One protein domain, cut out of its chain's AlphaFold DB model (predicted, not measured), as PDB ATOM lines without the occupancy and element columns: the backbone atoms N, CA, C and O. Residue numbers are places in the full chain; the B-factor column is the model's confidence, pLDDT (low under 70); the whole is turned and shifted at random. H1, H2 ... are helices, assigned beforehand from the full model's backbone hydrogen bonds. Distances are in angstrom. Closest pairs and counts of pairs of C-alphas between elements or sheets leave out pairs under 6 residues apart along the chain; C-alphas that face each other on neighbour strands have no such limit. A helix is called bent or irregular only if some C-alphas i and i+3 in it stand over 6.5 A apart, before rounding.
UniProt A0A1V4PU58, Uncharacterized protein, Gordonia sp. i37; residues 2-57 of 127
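Overview. This is residues 2 to 57 of the 127 residues of an uncharacterized protein of Gordonia sp. i37 (UniProt A0A1V4PU58). Two helices make a lopsided V: the shorter arm H1 leads to a tight turn at residues 20 to 22, and the much longer arm H2 folds back from it, with the far parts of both arms sticking out free. H2 makes most of the length, and the arms meet close to the turn. The printed part has 56 residues, with H1 followed by H2 and no named strand; the class is all helix. The whole is extended, with a radius of gyration of the C-alphas of 18.3 A and spans of 57 by 24 by 9 A.

Along the chain. H1 holds residues 2 to 19 and measures 26.1 A from first to last C-alpha; it begins at C-alpha 2, at (39.015, 14.878, -12.558). H2 holds residues 23 to 56 and measures 48.1 A, from C-alpha 23 at (57.564, 30.719, -6.582) to C-alpha 56 at (23.426, 24.295, 26.725). H2 is neither bent nor irregular, but only just: C-alphas 53 and 56 are 6.0 A apart.

Arrangement. H1 and H2 form a helical hairpin and run opposite ways at a steep tilt of 45 degrees. They touch with 4 pairs of C-alphas within 8 A, through residues 12 to 16 of H1 and residues 24 to 25 of H2 alone. Their closest C-alphas, those of Phe 12 and Val 25, are 6.4 A apart, while the helix centres are 25.4 A apart. Residues 2 to 10, which belong to H1, stand free. Residues 30 to 57, of which 30 to 56 belong to H2, also stand free. In H1 and H2 every O i to N i+4 pair is within hydrogen-bond range.

Size, cuts and confidence. The two C-alphas farthest apart, those of Gly 20 and Leu 57, are 57.1 A apart. The printed part has no cut, and the link from H1 to H2 is tight. The mean pLDDT of the printed part is 80.3; residues 2 and 56 are under 70.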
ATOM      1  N   LEU A   2      37.891  14.844 -11.605       58.12
ATOM      2  CA  LEU A   2      39.015  14.878 -12.558       58.12
ATOM      3  C   LEU A   2      39.054  16.131 -13.453       58.12
ATOM      4  O   LEU A   2      40.128  16.642 -13.708       58.12
ATOM      5  N   SER A   3      37.906  16.659 -13.887       72.31
ATOM      6  CA  SER A   3      37.845  17.824 -14.788       72.31
ATOM      7  C   SER A   3      38.220  19.155 -14.124       72.31
ATOM      8  O   SER A   3      38.885  19.985 -14.728       72.31
ATOM      9  N   LEU A   4      37.818  19.372 -12.869       74.38
ATOM     10  CA  LEU A   4      38.145  20.606 -12.146       74.38
ATOM     11  C   LEU A   4      39.636  20.651 -11.781       74.38
ATOM     12  O   LEU A   4      40.289  21.679 -11.917       74.38
ATOM     13  N   THR A   5      40.176  19.516 -11.335       76.31
ATOM     14  CA  THR A   5      41.581  19.405 -10.924       76.31
ATOM     15  C   THR A   5      42.535  19.576 -12.105       76.31
ATOM     16  O   THR A   5      43.545  20.261 -11.959       76.31
ATOM     17  N   THR A   6      42.196  19.058 -13.291       76.94
ATOM     18  CA  THR A   6      42.998  19.259 -14.509       76.94
ATOM     19  C   THR A   6      42.958  20.697 -15.019       76.94
ATOM     20  O   THR A   6      44.002  21.225 -15.391       76.94
ATOM     21  N   VAL A   7      41.799  21.363 -14.982       79.88
ATOM     22  CA  VAL A   7      41.682  22.782 -15.373       79.88
ATOM     23  C   VAL A   7      42.513  23.675 -14.452       79.88
ATOM     24  O   VAL A   7      43.281  24.509 -14.924       79.88
ATOM     25  N   VAL A   8      42.415  23.467 -13.136       80.12
ATOM     26  CA  VAL A   8      43.192  24.234 -12.152       80.12
ATOM     27  C   VAL A   8      44.695  23.998 -12.338       80.12
ATOM     28  O   VAL A   8      45.465  24.957 -12.370       80.12
ATOM     29  N   ALA A   9      45.119  22.747 -12.542       75.25
ATOM     30  CA  ALA A   9      46.520  22.416 -12.801       75.25
ATOM     31  C   ALA A   9      47.059  23.074 -14.084       75.25
ATOM     32  O   ALA A   9      48.175  23.592 -14.077       75.25
ATOM     33  N   ALA A  10      46.266  23.112 -15.160       78.25
ATOM     34  CA  ALA A  10      46.655  23.736 -16.425       78.25
ATOM     35  C   ALA A  10      46.860  25.257 -16.293       78.25
ATOM     36  O   ALA A  10      47.825  25.795 -16.835       78.25
ATOM     37  N   ILE A  11      46.005  25.944 -15.528       80.12
ATOM     38  CA  ILE A  11      46.130  27.388 -15.263       80.12
ATOM     39  C   ILE A  11      47.425  27.686 -14.497       80.12
ATOM     40  O   ILE A  11      48.184  28.580 -14.880       80.12
ATOM     41  N   PHE A  12      47.714  26.919 -13.443       74.88
ATOM     42  CA  PHE A  12      48.929  27.113 -12.649       74.88
ATOM     43  C   PHE A  12      50.203  26.755 -13.425       74.88
ATOM     44  O   PHE A  12      51.192  27.479 -13.331       74.88
ATOM     45  N   ALA A  13      50.173  25.703 -14.247       71.69
ATOM     46  CA  ALA A  13      51.270  25.382 -15.155       71.69
ATOM     47  C   ALA A  13      51.533  26.519 -16.158       71.69
ATOM     48  O   ALA A  13      52.680  26.930 -16.321       71.69
ATOM     49  N   GLY A  14      50.486  27.091 -16.763       72.62
ATOM     50  CA  GLY A  14      50.607  28.257 -17.644       72.62
ATOM     51  C   GLY A  14      51.215  29.476 -16.940       72.62
ATOM     52  O   GLY A  14      52.116  30.118 -17.478       72.62
ATOM     53  N   ALA A  15      50.800  29.751 -15.700       71.44
ATOM     54  CA  ALA A  15      51.354  30.839 -14.893       71.44
ATOM     55  C   ALA A  15      52.846  30.640 -14.555       71.44
ATOM     56  O   ALA A  15      53.615  31.602 -14.599       71.44
ATOM     57  N   CYS A  16      53.281  29.406 -14.271       73.25
ATOM     58  CA  CYS A  16      54.699  29.074 -14.074       73.25
ATOM     59  C   CYS A  16      55.532  29.307 -15.341       73.25
ATOM     60  O   CYS A  16      56.640  29.830 -15.251       73.25
ATOM     61  N   VAL A  17      55.004  28.937 -16.511       74.38
ATOM     62  CA  VAL A  17      55.704  29.092 -17.798       74.38
ATOM     63  C   VAL A  17      55.853  30.568 -18.172       74.38
ATOM     64  O   VAL A  17      56.929  30.979 -18.587       74.38
ATOM     65  N   ILE A  18      54.808  31.378 -17.973       73.88
ATOM     66  CA  ILE A  18      54.823  32.812 -18.310       73.88
ATOM     67  C   ILE A  18      55.740  33.607 -17.369       73.88
ATOM     68  O   ILE A  18      56.435  34.518 -17.807       73.88
ATOM     69  N   SER A  19      55.746  33.276 -16.077       71.62
ATOM     70  CA  SER A  19      56.562  33.982 -15.079       71.62
ATOM     71  C   SER A  19      58.006  33.479 -14.984       71.62
ATOM     72  O   SER A  19      58.831  34.121 -14.337       71.62
ATOM     73  N   GLY A  20      58.309  32.317 -15.574       73.00
ATOM     74  CA  GLY A  20      59.611  31.654 -15.469       73.00
ATOM     75  C   GLY A  20      59.982  31.205 -14.048       73.00
ATOM     76  O   GLY A  20      61.116  30.790 -13.820       73.00
ATOM     77  N   SER A  21      59.065  31.298 -13.076       71.50
ATOM     78  CA  SER A  21      59.351  31.067 -11.658       71.50
ATOM     79  C   SER A  21      58.171  30.419 -10.933       71.50
ATOM     80  O   SER A  21      57.115  31.022 -10.738       71.50
ATOM     81  N   GLY A  22      58.370  29.188 -10.452       70.94
ATOM     82  CA  GLY A  22      57.363  28.436  -9.687       70.94
ATOM     83  C   GLY A  22      57.024  29.028  -8.311       70.94
ATOM     84  O   GLY A  22      56.064  28.598  -7.669       70.94
ATOM     85  N   TRP A  23      57.769  30.043  -7.864       76.38
ATOM     86  CA  TRP A  23      57.564  30.719  -6.582       76.38
ATOM     87  C   TRP A  23      56.217  31.436  -6.488       76.38
ATOM     88  O   TRP A  23      55.595  31.432  -5.424       76.38
ATOM     89  N   ILE A  24      55.726  32.004  -7.592       73.88
ATOM     90  CA  ILE A  24      54.427  32.693  -7.615       73.88
ATOM     91  C   ILE A  24      53.303  31.694  -7.330       73.88
ATOM     92  O   ILE A  24      52.463  31.930  -6.462       73.88
ATOM     93  N   VAL A  25      53.324  30.540  -7.997       77.38
ATOM     94  CA  VAL A  25      52.328  29.479  -7.800       77.38
ATOM     95  C   VAL A  25      52.409  28.894  -6.392       77.38
ATOM     96  O   VAL A  25      51.376  28.745  -5.740       77.38
ATOM     97  N   GLY A  26      53.619  28.647  -5.881       74.88
ATOM     98  CA  GLY A  26      53.813  28.199  -4.500       74.88
ATOM     99  C   GLY A  26      53.232  29.174  -3.471       74.88
ATOM    100  O   GLY A  26      52.561  28.750  -2.529       74.88
ATOM    101  N   THR A  27      53.405  30.480  -3.691       81.12
ATOM    102  CA  THR A  27      52.875  31.529  -2.803       81.12
ATOM    103  C   THR A  27      51.348  31.566  -2.818       81.12
ATOM    104  O   THR A  27      50.729  31.646  -1.759       81.12
ATOM    105  N   TRP A  28      50.720  31.441  -3.992       79.75
ATOM    106  CA  TRP A  28      49.259  31.388  -4.113       79.75
ATOM    107  C   TRP A  28      48.652  30.148  -3.459       79.75
ATOM    108  O   TRP A  28      47.644  30.260  -2.763       79.75
ATOM    109  N   ILE A  29      49.274  28.980  -3.641       83.19
ATOM    110  CA  ILE A  29      48.827  27.739  -2.995       83.19
ATOM    111  C   ILE A  29      48.941  27.871  -1.476       83.19
ATOM    112  O   ILE A  29      47.992  27.549  -0.762       83.19
ATOM    113  N   PHE A  30      50.068  28.384  -0.977       81.25
ATOM    114  CA  PHE A  30      50.270  28.587   0.454       81.25
ATOM    115  C   PHE A  30      49.272  29.592   1.040       81.25
ATOM    116  O   PHE A  30      48.628  29.297   2.045       81.25
ATOM    117  N   ALA A  31      49.081  30.744   0.392       83.81
ATOM    118  CA  ALA A  31      48.120  31.756   0.823       83.81
ATOM    119  C   ALA A  31      46.682  31.213   0.820       83.81
ATOM    120  O   ALA A  31      45.944  31.404   1.787       83.81
ATOM    121  N   GLY A  32      46.298  30.477  -0.229       87.00
ATOM    122  CA  GLY A  32      44.989  29.831  -0.322       87.00
ATOM    123  C   GLY A  32      44.769  28.794   0.780       87.00
ATOM    124  O   GLY A  32      43.728  28.803   1.438       87.00
ATOM    125  N   ALA A  33      45.766  27.945   1.038       84.56
ATOM    126  CA  ALA A  33      45.708  26.968   2.120       84.56
ATOM    127  C   ALA A  33      45.607  27.650   3.494       84.56
ATOM    128  O   ALA A  33      44.761  27.274   4.301       84.56
ATOM    129  N   ALA A  34      46.411  28.685   3.748       89.00
ATOM    130  CA  ALA A  34      46.384  29.433   5.003       89.00
ATOM    131  C   ALA A  34      45.010  30.076   5.261       89.00
ATOM    132  O   ALA A  34      44.463  29.944   6.357       89.00
ATOM    133  N   LEU A  35      44.416  30.709   4.244       92.62
ATOM    134  CA  LEU A  35      43.067  31.278   4.332       92.62
ATOM    135  C   LEU A  35      42.012  30.205   4.614       92.62
ATOM    136  O   LEU A  35      41.153  30.408   5.473       92.62
ATOM    137  N   ALA A  36      42.096  29.053   3.946       91.56
ATOM    138  CA  ALA A  36      41.175  27.942   4.172       91.56
ATOM    139  C   ALA A  36      41.268  27.399   5.609       91.56
ATOM    140  O   ALA A  36      40.238  27.200   6.255       91.56
ATOM    141  N   TYR A  37      42.480  27.221   6.145       91.31
ATOM    142  CA  TYR A  37      42.678  26.785   7.531       91.31
ATOM    143  C   TYR A  37      42.167  27.811   8.547       91.31
ATOM    144  O   TYR A  37      41.518  27.431   9.523       91.31
ATOM    145  N   MET A  38      42.398  29.107   8.314       92.19
ATOM    146  CA  MET A  38      41.863  30.163   9.179       92.19
ATOM    147  C   MET A  38      40.333  30.190   9.159       92.19
ATOM    148  O   MET A  38      39.707  30.206  10.219       92.19
ATOM    149  N   ALA A  39      39.723  30.126   7.973       93.06
ATOM    150  CA  ALA A  39      38.272  30.064   7.831       93.06
ATOM    151  C   ALA A  39      37.690  28.831   8.537       93.06
ATOM    152  O   ALA A  39      36.697  28.943   9.254       93.06
ATOM    153  N   PHE A  40      38.337  27.670   8.408       93.12
ATOM    154  CA  PHE A  40      37.933  26.458   9.115       93.12
ATOM    155  C   PHE A  40      37.999  26.626  10.640       93.12
ATOM    156  O   PHE A  40      37.043  26.278  11.332       93.12
ATOM    157  N   GLY A  41      39.074  27.214  11.176       91.75
ATOM    158  CA  GLY A  41      39.202  27.491  12.611       91.75
ATOM    159  C   GLY A  41      38.132  28.456  13.138       91.75
ATOM    160  O   GLY A  41      37.549  28.229  14.204       91.75
ATOM    161  N   ILE A  42      37.808  29.498  12.367       94.50
ATOM    162  CA  ILE A  42      36.725  30.439  12.690       94.50
ATOM    163  C   ILE A  42      35.373  29.716  12.676       94.50
ATOM    164  O   ILE A  42      34.592  29.839  13.616       94.50
ATOM    165  N   MET A  43      35.099  28.903  11.658       92.81
ATOM    166  CA  MET A  43      33.844  28.152  11.579       92.81
ATOM    167  C   MET A  43      33.705  27.147  12.724       92.81
ATOM    168  O   MET A  43      32.643  27.069  13.340       92.81
ATOM    169  N   ALA A  44      34.770  26.420  13.065       91.75
ATOM    170  CA  ALA A  44      34.768  25.483  14.184       91.75
ATOM    171  C   ALA A  44      34.487  26.191  15.519       91.75
ATOM    172  O   ALA A  44      33.631  25.749  16.286       91.75
ATOM    173  N   SER A  45      35.141  27.328  15.774       89.69
ATOM    174  CA  SER A  45      34.905  28.115  16.992       89.69
ATOM    175  C   SER A  45      33.486  28.695  17.050       89.69
ATOM    176  O   SER A  45      32.834  28.592  18.091       89.69
ATOM    177  N   LEU A  46      32.953  29.206  15.934       91.50
ATOM    178  CA  LEU A  46      31.560  29.655  15.841       91.50
ATOM    179  C   LEU A  46      30.567  28.522  16.115       91.50
ATOM    180  O   LEU A  46      29.588  28.737  16.827       91.50
ATOM    181  N   VAL A  47      30.818  27.313  15.605       88.25
ATOM    182  CA  VAL A  47      29.975  26.137  15.869       88.25
ATOM    183  C   VAL A  47      30.002  25.763  17.351       88.25
ATOM    184  O   VAL A  47      28.940  25.530  17.933       88.25
ATOM    185  N   CYS A  48      31.173  25.759  17.993       85.19
ATOM    186  CA  CYS A  48      31.285  25.500  19.430       85.19
ATOM    187  C   CYS A  48      30.467  26.508  20.251       85.19
ATOM    188  O   CYS A  48      29.657  26.111  21.091       85.19
ATOM    189  N   VAL A  49      30.614  27.803  19.955       84.38
ATOM    190  CA  VAL A  49      29.860  28.873  20.627       84.38
ATOM    191  C   VAL A  49      28.360  28.757  20.340       84.38
ATOM    192  O   VAL A  49      27.540  28.903  21.245       84.38
ATOM    193  N   TYR A  50      27.980  28.442  19.101       83.88
ATOM    194  CA  TYR A  50      26.584  28.261  18.707       83.88
ATOM    195  C   TYR A  50      25.918  27.123  19.484       83.88
ATOM    196  O   TYR A  50      24.830  27.311  20.032       83.88
ATOM    197  N   ILE A  51      26.571  25.961  19.579       81.19
ATOM    198  CA  ILE A  51      26.061  24.808  20.334       81.19
ATOM    199  C   ILE A  51      25.899  25.179  21.809       81.19
ATOM    200  O   ILE A  51      24.838  24.933  22.390       81.19
ATOM    201  N   GLN A  52      26.908  25.819  22.401       78.56
ATOM    202  CA  GLN A  52      26.876  26.201  23.808       78.56
ATOM    203  C   GLN A  52      25.745  27.200  24.098       78.56
ATOM    204  O   GLN A  52      24.942  26.977  25.004       78.56
ATOM    205  N   ASN A  53      25.585  28.231  23.269       79.62
ATOM    206  CA  ASN A  53      24.555  29.254  23.463       79.62
ATOM    207  C   ASN A  53      23.136  28.748  23.172       79.62
ATOM    208  O   ASN A  53      22.194  29.098  23.881       79.62
ATOM    209  N   ARG A  54      22.944  27.930  22.128       76.69
ATOM    210  CA  ARG A  54      21.602  27.504  21.688       76.69
ATOM    211  C   ARG A  54      21.091  26.241  22.365       76.69
ATOM    212  O   ARG A  54      19.874  26.092  22.466       76.69
ATOM    213  N   ARG A  55      21.974  25.331  22.782       70.19
ATOM    214  CA  ARG A  55      21.574  24.049  23.386       70.19
ATOM    215  C   ARG A  55      21.818  24.009  24.885       70.19
ATOM    216  O   ARG A  55      20.938  23.575  25.615       70.19
ATOM    217  N   VAL A  56      22.982  24.472  25.334       69.19
ATOM    218  CA  VAL A  56      23.426  24.295  26.725       69.19
ATOM    219  C   VAL A  56      22.961  25.442  27.628       69.19
ATOM    220  O   VAL A  56      22.508  25.191  28.737       69.19
ATOM    221  N   LEU A  57      23.010  26.687  27.142       72.75
ATOM    222  CA  LEU A  57      22.685  27.896  27.917       72.75
ATOM    223  C   LEU A  57      21.317  28.511  27.585       72.75
ATOM    224  O   LEU A  57      20.969  29.573  28.099       72.75
TER     225      LEU A  57